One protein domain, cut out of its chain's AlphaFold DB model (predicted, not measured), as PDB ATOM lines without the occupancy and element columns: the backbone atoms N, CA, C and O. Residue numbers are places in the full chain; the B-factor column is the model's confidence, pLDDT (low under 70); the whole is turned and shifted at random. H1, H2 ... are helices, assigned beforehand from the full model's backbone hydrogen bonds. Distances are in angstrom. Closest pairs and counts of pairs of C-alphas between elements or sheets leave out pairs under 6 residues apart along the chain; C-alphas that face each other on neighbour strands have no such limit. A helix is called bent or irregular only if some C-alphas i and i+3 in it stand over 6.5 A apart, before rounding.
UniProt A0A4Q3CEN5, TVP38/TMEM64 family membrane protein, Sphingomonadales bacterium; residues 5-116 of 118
ATOM      1  N   ARG A   5       4.911 -35.731  -1.834       79.88
ATOM      2  CA  ARG A   5       4.214 -35.280  -0.618       79.88
ATOM      3  C   ARG A   5       4.796 -35.875   0.672       79.88
ATOM      4  O   ARG A   5       4.934 -35.137   1.637       79.88
ATOM      5  N   LEU A   6       5.168 -37.159   0.682       84.75
ATOM      6  CA  LEU A   6       5.768 -37.811   1.852       84.75
ATOM      7  C   LEU A   6       7.134 -37.196   2.172       84.75
ATOM      8  O   LEU A   6       7.391 -36.859   3.322       84.75
ATOM      9  N   ARG A   7       7.965 -36.953   1.148       86.00
ATOM     10  CA  ARG A   7       9.277 -36.309   1.330       86.00
ATOM     11  C   ARG A   7       9.153 -34.923   1.968       86.00
ATOM     12  O   ARG A   7       9.857 -34.625   2.922       86.00
ATOM     13  N   LYS A   8       8.190 -34.112   1.510       84.06
ATOM     14  CA  LYS A   8       7.919 -32.784   2.090       84.06
ATOM     15  C   LYS A   8       7.489 -32.837   3.557       84.06
ATOM     16  O   LYS A   8       7.802 -31.899   4.287       84.06
ATOM     17  N   LEU A   9       6.746 -33.874   3.956       85.88
ATOM     18  CA  LEU A   9       6.357 -34.076   5.352       85.88
ATOM     19  C   LEU A   9       7.582 -34.447   6.191       85.88
ATOM     20  O   LEU A   9       7.821 -33.797   7.199       85.88
ATOM     21  N   VAL A  10       8.374 -35.429   5.748       86.56
ATOM     22  CA  VAL A  10       9.600 -35.873   6.439       86.56
ATOM     23  C   VAL A  10      10.565 -34.704   6.662       86.56
ATOM     24  O   VAL A  10      10.946 -34.453   7.799       86.56
ATOM     25  N   GLU A  11      10.847 -33.907   5.626       87.25
ATOM     26  CA  GLU A  11      11.679 -32.695   5.741       87.25
ATOM     27  C   GLU A  11      11.113 -31.679   6.758       87.25
ATOM     28  O   GLU A  11      11.860 -30.960   7.419       87.25
ATOM     29  N   GLY A  12       9.784 -31.579   6.880       83.69
ATOM     30  CA  GLY A  12       9.134 -30.716   7.873       83.69
ATOM     31  C   GLY A  12       9.325 -31.223   9.304       83.69
ATOM     32  O   GLY A  12       9.629 -30.438  10.203       83.69
ATOM     33  N   PHE A  13       9.217 -32.538   9.499       86.69
ATOM     34  CA  PHE A  13       9.466 -33.186  10.786       86.69
ATOM     35  C   PHE A  13      10.924 -33.080  11.234       86.69
ATOM     36  O   PHE A  13      11.159 -32.875  12.420       86.69
ATOM     37  N   GLU A  14      11.890 -33.182  10.319       87.19
ATOM     38  CA  GLU A  14      13.319 -33.065  10.646       87.19
ATOM     39  C   GLU A  14      13.695 -31.664  11.150       87.19
ATOM     40  O   GLU A  14      14.544 -31.530  12.026       87.19
ATOM     41  N   ARG A  15      13.040 -30.612  10.639       86.62
ATOM     42  CA  ARG A  15      13.304 -29.224  11.057       86.62
ATOM     43  C   ARG A  15      12.717 -28.889  12.425       86.62
ATOM     44  O   ARG A  15      13.363 -28.212  13.218       86.62
ATOM     45  N   ALA A  16      11.472 -29.292  12.674       86.06
ATOM     46  CA  ALA A  16      10.740 -28.921  13.884       86.06
ATOM     47  C   ALA A  16       9.659 -29.965  14.223       86.06
ATOM     48  O   ALA A  16       8.474 -29.726  13.987       86.06
ATOM     49  N   PRO A  17      10.019 -31.119  14.812       84.88
ATOM     50  CA  PRO A  17       9.109 -32.260  14.932       84.88
ATOM     51  C   PRO A  17       7.872 -31.963  15.788       84.88
ATOM     52  O   PRO A  17       6.776 -32.402  15.446       84.88
ATOM     53  N   PHE A  18       8.023 -31.196  16.873       87.12
ATOM     54  CA  PHE A  18       6.899 -30.805  17.729       87.12
ATOM     55  C   PHE A  18       5.966 -29.808  17.029       87.12
ATOM     56  O   PHE A  18       4.779 -30.083  16.882       87.12
ATOM     57  N   GLY A  19       6.503 -28.667  16.581       84.00
ATOM     58  CA  GLY A  19       5.710 -27.594  15.974       84.00
ATOM     59  C   GLY A  19       5.031 -28.039  14.681       84.00
ATOM     60  O   GLY A  19       3.837 -27.825  14.511       84.00
ATOM     61  N   TYR A  20       5.756 -28.762  13.824       86.94
ATOM     62  CA  TYR A  20       5.215 -29.270  12.567       86.94
ATOM     63  C   TYR A  20       4.076 -30.271  12.791       86.94
ATOM     64  O   TYR A  20       3.031 -30.186  12.142       86.94
ATOM     65  N   LEU A  21       4.237 -31.197  13.748       88.38
ATOM     66  CA  LEU A  21       3.173 -32.134  14.090       88.38
ATOM     67  C   LEU A  21       1.982 -31.422  14.728       88.38
ATOM     68  O   LEU A  21       0.849 -31.746  14.387       88.38
ATOM     69  N   LEU A  22       2.217 -30.455  15.617       86.75
ATOM     70  CA  LEU A  22       1.154 -29.684  16.257       86.75
ATOM     71  C   LEU A  22       0.330 -28.929  15.210       86.75
ATOM     72  O   LEU A  22      -0.893 -29.035  15.215       86.75
ATOM     73  N   THR A  23       0.978 -28.257  14.255       84.81
ATOM     74  CA  THR A  23       0.300 -27.585  13.139       84.81
ATOM     75  C   THR A  23      -0.527 -28.577  12.316       84.81
ATOM     76  O   THR A  23      -1.684 -28.303  12.007       84.81
ATOM     77  N   LEU A  24       0.011 -29.762  12.004       84.44
ATOM     78  CA  LEU A  24      -0.732 -30.797  11.273       84.44
ATOM     79  C   LEU A  24      -1.907 -31.376  12.071       84.44
ATOM     80  O   LEU A  24      -2.940 -31.670  11.477       84.44
ATOM     81  N   ARG A  25      -1.781 -31.518  13.395       86.00
ATOM     82  CA  ARG A  25      -2.861 -31.973  14.287       86.00
ATOM     83  C   ARG A  25      -3.952 -30.925  14.437       86.00
ATOM     84  O   ARG A  25      -5.122 -31.278  14.502       86.00
ATOM     85  N   LEU A  26      -3.571 -29.652  14.447       81.12
ATOM     86  CA  LEU A  26      -4.511 -28.544  14.438       81.12
ATOM     87  C   LEU A  26      -5.223 -28.414  13.098       81.12
ATOM     88  O   LEU A  26      -6.306 -27.864  13.096       81.12
ATOM     89  N   VAL A  27      -4.690 -28.910  11.977       80.31
ATOM     90  CA  VAL A  27      -5.413 -28.941  10.695       80.31
ATOM     91  C   VAL A  27      -6.284 -30.204  10.630       80.31
ATOM     92  O   VAL A  27      -5.754 -31.300  10.429       80.31
ATOM     93  N   PRO A  28      -7.622 -30.089  10.713       67.69
ATOM     94  CA  PRO A  28      -8.495 -31.258  10.856       67.69
ATOM     95  C   PRO A  28      -8.535 -32.121   9.588       67.69
ATOM     96  O   PRO A  28      -8.740 -33.326   9.656       67.69
ATOM     97  N   LEU A  29      -8.275 -31.518   8.423       71.25
ATOM     98  CA  LEU A  29      -8.202 -32.210   7.134       71.25
ATOM     99  C   LEU A  29      -6.845 -32.886   6.862       71.25
ATOM    100  O   LEU A  29      -6.598 -33.323   5.733       71.25
ATOM    101  N   SER A  30      -5.921 -32.926   7.829       75.50
ATOM    102  CA  SER A  30      -4.619 -33.546   7.586       75.50
ATOM    103  C   SER A  30      -4.754 -35.068   7.380       75.50
ATOM    104  O   SER A  30      -5.528 -35.736   8.066       75.50
ATOM    105  N   PRO A  31      -4.009 -35.660   6.427       80.69
ATOM    106  CA  PRO A  31      -4.054 -37.097   6.187       80.69
ATOM    107  C   PRO A  31      -3.302 -37.836   7.303       80.69
ATOM    108  O   PRO A  31      -2.110 -38.116   7.168       80.69
ATOM    109  N   PHE A  32      -3.993 -38.164   8.399       83.06
ATOM    110  CA  PHE A  32      -3.407 -38.753   9.614       83.06
ATOM    111  C   PHE A  32      -2.470 -39.938   9.349       83.06
ATOM    112  O   PHE A  32      -1.376 -39.993   9.908       83.06
ATOM    113  N   GLY A  33      -2.855 -40.855   8.455       85.12
ATOM    114  CA  GLY A  33      -2.011 -41.996   8.091       85.12
ATOM    115  C   GLY A  33      -0.667 -41.570   7.493       85.12
ATOM    116  O   GLY A  33       0.383 -42.055   7.909       85.12
ATOM    117  N   LEU A  34      -0.679 -40.600   6.574       86.19
ATOM    118  CA  LEU A  34       0.537 -40.107   5.926       86.19
ATOM    119  C   LEU A  34       1.424 -39.315   6.898       86.19
ATOM    120  O   LEU A  34       2.646 -39.421   6.835       86.19
ATOM    121  N   VAL A  35       0.816 -38.551   7.808       88.31
ATOM    122  CA  VAL A  35       1.524 -37.794   8.851       88.31
ATOM    123  C   VAL A  35       2.237 -38.733   9.827       88.31
ATOM    124  O   VAL A  35       3.403 -38.505  10.141       88.31
ATOM    125  N   ASN A  36       1.583 -39.813  10.260       90.88
ATOM    126  CA  ASN A  36       2.188 -40.789  11.170       90.88
ATOM    127  C   ASN A  36       3.343 -41.552  10.502       90.88
ATOM    128  O   ASN A  36       4.398 -41.721  11.112       90.88
ATOM    129  N   VAL A  37       3.180 -41.957   9.235       90.06
ATOM    130  CA  VAL A  37       4.265 -42.579   8.455       90.06
ATOM    131  C   VAL A  37       5.439 -41.612   8.307       90.06
ATOM    132  O   VAL A  37       6.575 -41.996   8.569       90.06
ATOM    133  N   ALA A  38       5.181 -40.348   7.958       88.81
ATOM    134  CA  ALA A  38       6.222 -39.328   7.859       88.81
ATOM    135  C   ALA A  38       6.967 -39.116   9.186       88.81
ATOM    136  O   ALA A  38       8.192 -39.050   9.181       88.81
ATOM    137  N   ALA A  39       6.251 -39.061  10.313       89.19
ATOM    138  CA  ALA A  39       6.851 -38.933  11.640       89.19
ATOM    139  C   ALA A  39       7.759 -40.129  11.981       89.19
ATOM    140  O   ALA A  39       8.853 -39.938  12.516       89.19
ATOM    141  N   GLY A  40       7.333 -41.349  11.630       89.56
ATOM    142  CA  GLY A  40       8.137 -42.562  11.782       89.56
ATOM    143  C   GLY A  40       9.383 -42.557  10.892       89.56
ATOM    144  O   GLY A  40      10.483 -42.829  11.369       89.56
ATOM    145  N   CYS A  41       9.238 -42.174   9.619       89.62
ATOM    146  CA  CYS A  41      10.356 -42.051   8.679       89.62
ATOM    147  C   CYS A  41      11.370 -40.980   9.108       89.62
ATOM    148  O   CYS A  41      12.568 -41.200   8.969       89.62
ATOM    149  N   ALA A  42      10.903 -39.858   9.661       88.75
ATOM    150  CA  ALA A  42      11.741 -38.768  10.160       88.75
ATOM    151  C   ALA A  42      12.366 -39.047  11.541       88.75
ATOM    152  O   ALA A  42      13.043 -38.179  12.086       88.75
ATOM    153  N   ARG A  43      12.105 -40.222  12.144       88.94
ATOM    154  CA  ARG A  43      12.518 -40.568  13.519       88.94
ATOM    155  C   ARG A  43      12.181 -39.462  14.525       88.94
ATOM    156  O   ARG A  43      12.988 -39.129  15.394       88.94
ATOM    157  N   ALA A  44      10.984 -38.884  14.402       88.19
ATOM    158  CA  ALA A  44      10.559 -37.804  15.278       88.19
ATOM    159  C   ALA A  44      10.622 -38.255  16.755       88.19
ATOM    160  O   ALA A  44      10.173 -39.361  17.077       88.19
ATOM    161  N   PRO A  45      11.154 -37.426  17.672       90.12
ATOM    162  CA  PRO A  45      11.274 -37.798  19.073       90.12
ATOM    163  C   PRO A  45       9.899 -38.111  19.666       90.12
ATOM    164  O   PRO A  45       8.979 -37.293  19.604       90.12
ATOM    165  N   PHE A  46       9.771 -39.286  20.290       90.69
ATOM    166  CA  PHE A  46       8.497 -39.801  20.804       90.69
ATOM    167  C   PHE A  46       7.777 -38.802  21.721       90.69
ATOM    168  O   PHE A  46       6.576 -38.585  21.591       90.69
ATOM    169  N   ARG A  47       8.525 -38.113  22.593       92.12
ATOM    170  CA  ARG A  47       7.973 -37.089  23.495       92.12
ATOM    171  C   ARG A  47       7.344 -35.918  22.737       92.12
ATOM    172  O   ARG A  47       6.265 -35.477  23.111       92.12
ATOM    173  N   ALA A  48       7.988 -35.447  21.667       88.81
ATOM    174  CA  ALA A  48       7.436 -34.391  20.822       88.81
ATOM    175  C   ALA A  48       6.174 -34.871  20.099       88.81
ATOM    176  O   ALA A  48       5.188 -34.140  20.039       88.81
ATOM    177  N   TYR A  49       6.187 -36.114  19.606       89.88
ATOM    178  CA  TYR A  49       5.038 -36.709  18.932       89.88
ATOM    179  C   TYR A  49       3.812 -36.802  19.851       89.88
ATOM    180  O   TYR A  49       2.716 -36.368  19.486       89.88
ATOM    181  N   VAL A  50       4.004 -37.337  21.059       92.88
ATOM    182  CA  VAL A  50       2.937 -37.490  22.055       92.88
ATOM    183  C   VAL A  50       2.430 -36.128  22.511       92.88
ATOM    184  O   VAL A  50       1.227 -35.891  22.453       92.88
ATOM    185  N   ALA A  51       3.320 -35.209  22.895       92.19
ATOM    186  CA  ALA A  51       2.917 -33.894  23.386       92.19
ATOM    187  C   ALA A  51       2.121 -33.105  22.333       92.19
ATOM    188  O   ALA A  51       1.049 -32.590  22.637       92.19
ATOM    189  N   ALA A  52       2.587 -33.066  21.081       90.31
ATOM    190  CA  ALA A  52       1.870 -32.372  20.012       90.31
ATOM    191  C   ALA A  52       0.530 -33.045  19.675       90.31
ATOM    192  O   ALA A  52      -0.437 -32.361  19.344       90.31
ATOM    193  N   THR A  53       0.444 -34.374  19.787       89.94
ATOM    194  CA  THR A  53      -0.813 -35.100  19.571       89.94
ATOM    195  C   THR A  53      -1.817 -34.825  20.685       89.94
ATOM    196  O   THR A  53      -2.964 -34.533  20.380       89.94
ATOM    197  N   VAL A  54      -1.398 -34.859  21.953       92.00
ATOM    198  CA  VAL A  54      -2.275 -34.564  23.097       92.00
ATOM    199  C   VAL A  54      -2.785 -33.128  23.015       92.00
ATOM    200  O   VAL A  54      -3.992 -32.909  23.003       92.00
ATOM    201  N   VAL A  55      -1.881 -32.154  22.870       90.38
ATOM    202  CA  VAL A  55      -2.251 -30.732  22.789       90.38
ATOM    203  C   VAL A  55      -3.135 -30.459  21.572       90.38
ATOM    204  O   VAL A  55      -4.119 -29.733  21.681       90.38
ATOM    205  N   GLY A  56      -2.821 -31.061  20.423       86.69
ATOM    206  CA  GLY A  56      -3.606 -30.896  19.205       86.69
ATOM    207  C   GLY A  56      -4.975 -31.579  19.253       86.69
ATOM    208  O   GLY A  56      -5.907 -31.062  18.654       86.69
ATOM    209  N   ALA A  57      -5.119 -32.707  19.956       87.44
ATOM    210  CA  ALA A  57      -6.361 -33.483  19.997       87.44
ATOM    211  C   ALA A  57      -7.395 -32.929  20.987       87.44
ATOM    212  O   ALA A  57      -8.580 -32.936  20.670       87.44
ATOM    213  N   ILE A  58      -6.961 -32.406  22.142       90.06
ATOM    214  CA  ILE A  58      -7.848 -31.851  23.184       90.06
ATOM    215  C   ILE A  58      -8.932 -30.904  22.634       90.06
ATOM    216  O   ILE A  58     -10.107 -31.158  22.906       90.06
ATOM    217  N   PRO A  59      -8.613 -29.846  21.858       85.25
ATOM    218  CA  PRO A  59      -9.636 -28.902  21.403       85.25
ATOM    219  C   PRO A  59     -10.699 -29.575  20.528       85.25
ATOM    220  O   PRO A  59     -11.885 -29.287  20.666       85.25
ATOM    221  N   TYR A  60     -10.290 -30.516  19.674       82.25
ATOM    222  CA  TYR A  60     -11.215 -31.286  18.847       82.25
ATOM    223  C   TYR A  60     -12.082 -32.220  19.672       82.25
ATOM    224  O   TYR A  60     -13.292 -32.261  19.476       82.25
ATOM    225  N   SER A  61     -11.476 -32.958  20.601       87.81
ATOM    226  CA  SER A  61     -12.190 -33.890  21.468       87.81
ATOM    227  C   SER A  61     -13.277 -33.190  22.277       87.81
ATOM    228  O   SER A  61     -14.378 -33.724  22.382       87.81
ATOM    229  N   LEU A  62     -13.010 -31.985  22.788       89.94
ATOM    230  CA  LEU A  62     -14.015 -31.190  23.493       89.94
ATOM    231  C   LEU A  62     -15.173 -30.809  22.567       89.94
ATOM    232  O   LEU A  62     -16.321 -31.084  22.893       89.94
ATOM    233  N   ILE A  63     -14.877 -30.250  21.390       87.62
ATOM    234  CA  ILE A  63     -15.908 -29.851  20.420       87.62
ATOM    235  C   ILE A  63     -16.770 -31.040  19.994       87.62
ATOM    236  O   ILE A  63     -17.990 -30.924  19.971       87.62
ATOM    237  N   TYR A  64     -16.158 -32.185  19.683       85.12
ATOM    238  CA  TYR A  64     -16.900 -33.385  19.297       85.12
ATOM    239  C   TYR A  64     -17.738 -33.948  20.445       85.12
ATOM    240  O   TYR A  64     -18.831 -34.444  20.189       85.12
ATOM    241  N   SER A  65     -17.261 -33.848  21.688       90.38
ATOM    242  CA  SER A  65     -18.022 -34.291  22.861       90.38
ATOM    243  C   SER A  65     -19.264 -33.425  23.073       90.38
ATOM    244  O   SER A  65     -20.357 -33.968  23.186       90.38
ATOM    245  N   TYR A  66     -19.126 -32.095  23.031       87.50
ATOM    246  CA  TYR A  66     -20.266 -31.174  23.130       87.50
ATOM    247  C   TYR A  66     -21.237 -31.300  21.954       87.50
ATOM    248  O   TYR A  66     -22.448 -31.251  22.139       87.50
ATOM    249  N   LEU A  67     -20.717 -31.503  20.741       86.62
ATOM    250  CA  LEU A  67     -21.560 -31.756  19.577       86.62
ATOM    251  C   LEU A  67     -22.348 -33.065  19.731       86.62
ATOM    252  O   LEU A  67     -23.516 -33.118  19.362       86.62
ATOM    253  N   GLY A  68     -21.718 -34.115  20.265       86.00
ATOM    254  CA  GLY A  68     -22.372 -35.392  20.541       86.00
ATOM    255  C   GLY A  68     -23.476 -35.282  21.593       86.00
ATOM    256  O   GLY A  68     -24.536 -35.865  21.401       86.00
ATOM    257  N   ASP A  69     -23.244 -34.501  22.647       86.62
ATOM    258  CA  ASP A  69     -24.220 -34.210  23.703       86.62
ATOM    259  C   ASP A  69     -25.459 -33.483  23.152       86.62
ATOM    260  O   ASP A  69     -26.575 -33.994  23.249       86.62
ATOM    261  N   GLY A  70     -25.256 -32.370  22.435       81.81
ATOM    262  CA  GLY A  70     -26.352 -31.617  21.819       81.81
ATOM    263  C   GLY A  70     -27.124 -32.424  20.768       81.81
ATOM    264  O   GLY A  70     -28.349 -32.334  20.680       81.81
ATOM    265  N   LEU A  71     -26.432 -33.265  19.990       83.25
ATOM    266  CA  LEU A  71     -27.092 -34.203  19.077       83.25
ATOM    267  C   LEU A  71     -27.893 -35.263  19.843       83.25
ATOM    268  O   LEU A  71     -29.016 -35.558  19.443       83.25
ATOM    269  N   GLY A  72     -27.346 -35.824  20.924       82.88
ATOM    270  CA  GLY A  72     -28.017 -36.814  21.767       82.88
ATOM    271  C   GLY A  72     -29.342 -36.299  22.324       82.88
ATOM    272  O   GLY A  72     -30.376 -36.931  22.111       82.88
ATOM    273  N   GLU A  73     -29.327 -35.114  22.936       79.25
ATOM    274  CA  GLU A  73     -30.526 -34.408  23.409       79.25
ATOM    275  C   GLU A  73     -31.536 -34.183  22.274       79.25
ATOM    276  O   GLU A  73     -32.723 -34.490  22.403       79.25
ATOM    277  N   ALA A  74     -31.068 -33.739  21.104       75.19
ATOM    278  CA  ALA A  74     -31.944 -33.515  19.961       75.19
ATOM    279  C   ALA A  74     -32.591 -34.802  19.417       75.19
ATOM    280  O   ALA A  74     -33.760 -34.774  19.019       75.19
ATOM    281  N   PHE A  75     -31.867 -35.927  19.405       77.88
ATOM    282  CA  PHE A  75     -32.400 -37.236  19.013       77.88
ATOM    283  C   PHE A  75     -33.405 -37.784  20.034       77.88
ATOM    284  O   PHE A  75     -34.384 -38.417  19.639       77.88
ATOM    285  N   LEU A  76     -33.190 -37.533  21.330       78.50
ATOM    286  CA  LEU A  76     -34.118 -37.924  22.393       78.50
ATOM    287  C   LEU A  76     -35.400 -37.077  22.374       78.50
ATOM    288  O   LEU A  76     -36.492 -37.609  22.580       78.50
ATOM    289  N   ALA A  77     -35.283 -35.781  22.074       73.19
ATOM    290  CA  ALA A  77     -36.405 -34.846  22.005       73.19
ATOM    291  C   ALA A  77     -37.228 -34.955  20.703       73.19
ATOM    292  O   ALA A  77     -38.425 -34.655  20.705       73.19
ATOM    293  N   SER A  78     -36.627 -35.392  19.588       60.06
ATOM    294  CA  SER A  78     -37.240 -35.325  18.249       60.06
ATOM    295  C   SER A  78     -37.337 -36.705  17.585       60.06
ATOM    296  O   SER A  78     -36.333 -37.259  17.150       60.06
ATOM    297  N   ARG A  79     -38.555 -37.237  17.366       59.00
ATOM    298  CA  ARG A  79     -38.745 -38.415  16.480       59.00
ATOM    299  C   ARG A  79     -38.514 -38.106  14.991       59.00
ATOM    300  O   ARG A  79     -38.433 -39.031  14.188       59.00
ATOM    301  N   THR A  80     -38.404 -36.831  14.612       58.25
ATOM    302  CA  THR A  80     -38.078 -36.390  13.248       58.25
ATOM    303  C   THR A  80     -36.983 -35.325  13.296       58.25
ATOM    304  O   THR A  80     -37.247 -34.229  13.795       58.25
ATOM    305  N   PRO A  81     -35.767 -35.596  12.792       60.97
ATOM    306  CA  PRO A  81     -34.716 -34.589  12.735       60.97
ATOM    307  C   PRO A  81     -35.098 -33.499  11.721       60.97
ATOM    308  O   PRO A  81     -34.981 -33.675  10.511       60.97
ATOM    309  N   THR A  82     -35.597 -32.365  12.214       68.31
ATOM    310  CA  THR A  82     -35.825 -31.160  11.409       68.31
ATOM    311  C   THR A  82     -34.524 -30.363  11.310       68.31
ATOM    312  O   THR A  82     -33.783 -30.261  12.283       68.31
ATOM    313  N   ALA A  83     -34.254 -29.728  10.162       69.19
ATOM    314  CA  ALA A  83     -33.052 -28.908   9.949       69.19
ATOM    315  C   ALA A  83     -32.864 -27.773  10.984       69.19
ATOM    316  O   ALA A  83     -31.748 -27.305  11.194       69.19
ATOM    317  N   ALA A  84     -33.938 -27.366  11.668       70.69
ATOM    318  CA  ALA A  84     -33.907 -26.398  12.762       70.69
ATOM    319  C   ALA A  84     -33.056 -26.855  13.965       70.69
ATOM    320  O   ALA A  84     -32.522 -26.014  14.681       70.69
ATOM    321  N   VAL A  85     -32.869 -28.167  14.153       71.88
ATOM    322  CA  VAL A  85     -32.031 -28.736  15.220       71.88
ATOM    323  C   VAL A  85     -30.587 -28.236  15.118       71.88
ATOM    324  O   VAL A  85     -29.988 -27.897  16.131       71.88
ATOM    325  N   PHE A  86     -30.045 -28.070  13.907       72.00
ATOM    326  CA  PHE A  86     -28.681 -27.559  13.716       72.00
ATOM    327  C   PHE A  86     -28.504 -26.091  14.133       72.00
ATOM    328  O   PHE A  86     -27.373 -25.650  14.326       72.00
ATOM    329  N   LEU A  87     -29.601 -25.336  14.262       73.44
ATOM    330  CA  LEU A  87     -29.596 -23.943  14.718       73.44
ATOM    331  C   LEU A  87     -29.804 -23.811  16.231       73.44
ATOM    332  O   LEU A  87     -29.744 -22.693  16.745       73.44
ATOM    333  N   THR A  88     -30.044 -24.911  16.954       78.25
ATOM    334  CA  THR A  88     -30.113 -24.848  18.419       78.25
ATOM    335  C   THR A  88     -28.756 -24.443  18.997       78.25
ATOM    336  O   THR A  88     -27.724 -24.850  18.456       78.25
ATOM    337  N   PRO A  89     -28.721 -23.641  20.079       77.75
ATOM    338  CA  PRO A  89     -27.474 -23.155  20.665       77.75
ATOM    339  C   PRO A  89     -26.479 -24.279  20.970       77.75
ATOM    340  O   PRO A  89     -25.291 -24.118  20.699       77.75
ATOM    341  N   ASP A  90     -26.983 -25.426  21.433       79.06
ATOM    342  CA  ASP A  90     -26.203 -26.599  21.843       79.06
ATOM    343  C   ASP A  90     -25.446 -27.265  20.682       79.06
ATOM    344  O   ASP A  90     -24.377 -27.835  20.888       79.06
ATOM    345  N   ILE A  91     -25.944 -27.143  19.445       80.94
ATOM    346  CA  ILE A  91     -25.318 -27.696  18.228       80.94
ATOM    347  C   ILE A  91     -24.661 -26.598  17.377       80.94
ATOM    348  O   ILE A  91     -23.657 -26.837  16.697       80.94
ATOM    349  N   ALA A  92     -25.171 -25.372  17.427       83.62
ATOM    350  CA  ALA A  92     -24.655 -24.258  16.644       83.62
ATOM    351  C   ALA A  92     -23.274 -23.802  17.134       83.62
ATOM    352  O   ALA A  92     -22.384 -23.557  16.314       83.62
ATOM    353  N   TRP A  93     -23.057 -23.713  18.454       84.31
ATOM    354  CA  TRP A  93     -21.772 -23.258  18.994       84.31
ATOM    355  C   TRP A  93     -20.619 -24.245  18.725       84.31
ATOM    356  O   TRP A  93     -19.561 -23.773  18.300       84.31
ATOM    357  N   PRO A  94     -20.769 -25.584  18.865       85.00
ATOM    358  CA  PRO A  94     -19.692 -26.522  18.567       85.00
ATOM    359  C   PRO A  94     -19.373 -26.556  17.072       85.00
ATOM    360  O   PRO A  94     -18.202 -26.617  16.696       85.00
ATOM    361  N   LEU A  95     -20.383 -26.451  16.200       84.25
ATOM    362  CA  LEU A  95     -20.172 -26.347  14.754       84.25
ATOM    363  C   LEU A  95     -19.430 -25.057  14.383       84.25
ATOM    364  O   LEU A  95     -18.475 -25.097  13.601       84.25
ATOM    365  N   ALA A  96     -19.817 -23.922  14.971       86.19
ATOM    366  CA  ALA A  96     -19.114 -22.657  14.788       86.19
ATOM    367  C   ALA A  96     -17.672 -22.734  15.316       86.19
ATOM    368  O   ALA A  96     -16.747 -22.298  14.631       86.19
ATOM    369  N   ALA A  97     -17.453 -23.348  16.481       85.06
ATOM    370  CA  ALA A  97     -16.125 -23.581  17.038       85.06
ATOM    371  C   ALA A  97     -15.274 -24.457  16.106       85.06
ATOM    372  O   ALA A  97     -14.127 -24.110  15.822       85.06
ATOM    373  N   LEU A  98     -15.838 -25.535  15.551       83.56
ATOM    374  CA  LEU A  98     -15.154 -26.393  14.583       83.56
ATOM    375  C   LEU A  98     -14.779 -25.614  13.316       83.56
ATOM    376  O   LEU A  98     -13.653 -25.729  12.829       83.56
ATOM    377  N   MET A  99     -15.693 -24.781  12.805       84.44
ATOM    378  CA  MET A  99     -15.437 -23.910  11.657       84.44
ATOM    379  C   MET A  99     -14.295 -22.931  11.950       84.44
ATOM    380  O   MET A  99     -13.374 -22.802  11.142       84.44
ATOM    381  N   VAL A 100     -14.316 -22.279  13.114       87.06
ATOM    382  CA  VAL A 100     -13.278 -21.333  13.542       87.06
ATOM    383  C   VAL A 100     -11.932 -22.034  13.698       87.06
ATOM    384  O   VAL A 100     -10.952 -21.559  13.132       87.06
ATOM    385  N   ILE A 101     -11.861 -23.182  14.377       81.75
ATOM    386  CA  ILE A 101     -10.607 -23.935  14.530       81.75
ATOM    387  C   ILE A 101     -10.071 -24.380  13.171       81.75
ATOM    388  O   ILE A 101      -8.887 -24.203  12.895       81.75
ATOM    389  N   SER A 102     -10.933 -24.886  12.289       78.38
ATOM    390  CA  SER A 102     -10.538 -25.320  10.949       78.38
ATOM    391  C   SER A 102     -10.001 -24.150  10.109       78.38
ATOM    392  O   SER A 102      -8.971 -24.274   9.439       78.38
ATOM    393  N   LEU A 103     -10.627 -22.968  10.202       81.69
ATOM    394  CA  LEU A 103     -10.168 -21.741   9.542       81.69
ATOM    395  C   LEU A 103      -8.857 -21.211  10.127       81.69
ATOM    396  O   LEU A 103      -7.958 -20.837   9.370       81.69
ATOM    397  N   LEU A 104      -8.733 -21.182  11.454       80.12
ATOM    398  CA  LEU A 104      -7.513 -20.768  12.143       80.12
ATOM    399  C   LEU A 104      -6.363 -21.695  11.760       80.12
ATOM    400  O   LEU A 104      -5.322 -21.223  11.309       80.12
ATOM    401  N   ALA A 105      -6.569 -23.005  11.817       71.94
ATOM    402  CA  ALA A 105      -5.570 -23.986  11.427       71.94
ATOM    403  C   ALA A 105      -5.184 -23.886   9.946       71.94
ATOM    404  O   ALA A 105      -4.002 -23.947   9.607       71.94
ATOM    405  N   ALA A 106      -6.149 -23.652   9.051       70.81
ATOM    406  CA  ALA A 106      -5.866 -23.393   7.642       70.81
ATOM    407  C   ALA A 106      -5.047 -22.104   7.442       70.81
ATOM    408  O   ALA A 106      -4.189 -22.049   6.558       70.81
ATOM    409  N   ARG A 107      -5.275 -21.068   8.260       73.12
ATOM    410  CA  ARG A 107      -4.509 -19.809   8.244       73.12
ATOM    411  C   ARG A 107      -3.090 -19.999   8.788       73.12
ATOM    412  O   ARG A 107      -2.151 -19.527   8.147       73.12
ATOM    413  N   PHE A 108      -2.910 -20.741   9.879       66.75
ATOM    414  CA  PHE A 108      -1.588 -21.093  10.415       66.75
ATOM    415  C   PHE A 108      -0.796 -21.980   9.444       66.75
ATOM    416  O   PHE A 108       0.351 -21.671   9.124       66.75
ATOM    417  N   GLY A 109      -1.435 -22.994   8.851       59.62
ATOM    418  CA  GLY A 109      -0.813 -23.853   7.840       59.62
ATOM    419  C   GLY A 109      -0.449 -23.126   6.536       59.62
ATOM    420  O   GLY A 109       0.517 -23.503   5.867       59.62
ATOM    421  N   ARG A 110      -1.170 -22.055   6.163       56.88
ATOM    422  CA  ARG A 110      -0.772 -21.167   5.051       56.88
ATOM    423  C   ARG A 110       0.447 -20.320   5.406       56.88
ATOM    424  O   ARG A 110       1.307 -20.140   4.550       56.88
ATOM    425  N   ARG A 111       0.560 -19.851   6.651       51.72
ATOM    426  CA  ARG A 111       1.694 -19.032   7.111       51.72
ATOM    427  C   ARG A 111       3.021 -19.796   7.040       51.72
ATOM    428  O   ARG A 111       4.012 -19.246   6.572       51.72
ATOM    429  N   GLU A 112       3.014 -21.086   7.372       52.12
ATOM    430  CA  GLU A 112       4.196 -21.954   7.229       52.12
ATOM    431  C   GLU A 112       4.488 -22.382   5.774       52.12
ATOM    432  O   GLU A 112       5.612 -22.767   5.452       52.12
ATOM    433  N   ARG A 113       3.513 -22.282   4.854       47.06
ATOM    434  CA  ARG A 113       3.756 -22.443   3.405       47.06
ATOM    435  C   ARG A 113       4.324 -21.180   2.751       47.06
ATOM    436  O   ARG A 113       5.137 -21.309   1.843       47.06
ATOM    437  N   THR A 114       3.917 -19.989   3.194       41.19
ATOM    438  CA  THR A 114       4.384 -18.703   2.640       41.19
ATOM    439  C   THR A 114       5.788 -18.325   3.122       41.19
ATOM    440  O   THR A 114       6.531 -17.723   2.360       41.19
ATOM    441  N   GLY A 115       6.224 -18.772   4.307       37.97
ATOM    442  CA  GLY A 115       7.630 -18.653   4.740       37.97
ATOM    443  C   GLY A 115       8.619 -19.580   4.009       37.97
ATOM    444  O   GLY A 115       9.758 -19.710   4.434       37.97
ATOM    445  N   ARG A 116       8.179 -20.274   2.950       47.25
ATOM    446  CA  ARG A 116       8.974 -21.228   2.156       47.25
ATOM    447  C   ARG A 116       9.253 -20.718   0.728       47.25
ATOM    448  O   ARG A 116       9.739 -21.495  -0.088       47.25
TER     449      ARG A 116
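What this domain is: This is residues 5 to 116 of the 118 residues of the protein "TVP38/TMEM64 family membrane protein" of Sphingomonadales bacterium (UniProt A0A4Q3CEN5). Long helices H4 and H6 fold back on each other through short H5 and part toward the other end, where H2 packs between H4a and H6, with H1 and H3 beyond. The printed part has 112 residues with six named helices, H1 to H6, all helix, loose, with radius of gyration of the C-alphas 17.4 A and spans 52 by 28 by 20 A.

Where its parts are: H1, residues 5 to 15, begins at C-alpha 5 (4.214, -35.280, -0.618). H2 is residues 17 to 26, H3 32 to 41. H4, residues 46 to 77, assigned as one helix by its hydrogen bonds, is bent: C-alphas 56 and 59 are 6.7 A apart. Its arms are H4a, 46 to 56, and H4b, 59 to 77, 27.4 A. H5 is residues 83 to 87. H6, residues 89 to 114, 36.9 A, ends at C-alpha 114 (4.384, -18.703, 2.640).

How they stand to each other: H2 touches H4a, closest C-alphas Leu 22 and Ala 52, 4.7 A. H2 touches H6 residues 101 to 109 alone, closest C-alphas Leu 26 and Ala 105, 5.6 A. H4b touches H6 residues 90 to 98 alone, opposite ways at a shallow tilt of 26 degrees, closest C-alphas Gly 70 and Asp 90, 5.0 A. H1 touches H3, closest C-alphas Val 10 and Ala 38, 5.0 A. Every O i to N i+4 pair is within hydrogen-bond range in H1, H2, H3, H4a and H4b, 21 of 22 in H6; H5 has 0 of 1, but 2 of 2 O i to N i+3.

The domain as a whole: The printed part has no cut, and its five links are tight. Residue 28 and residues 78 to 83 and 108 to 116 have pLDDT under 70.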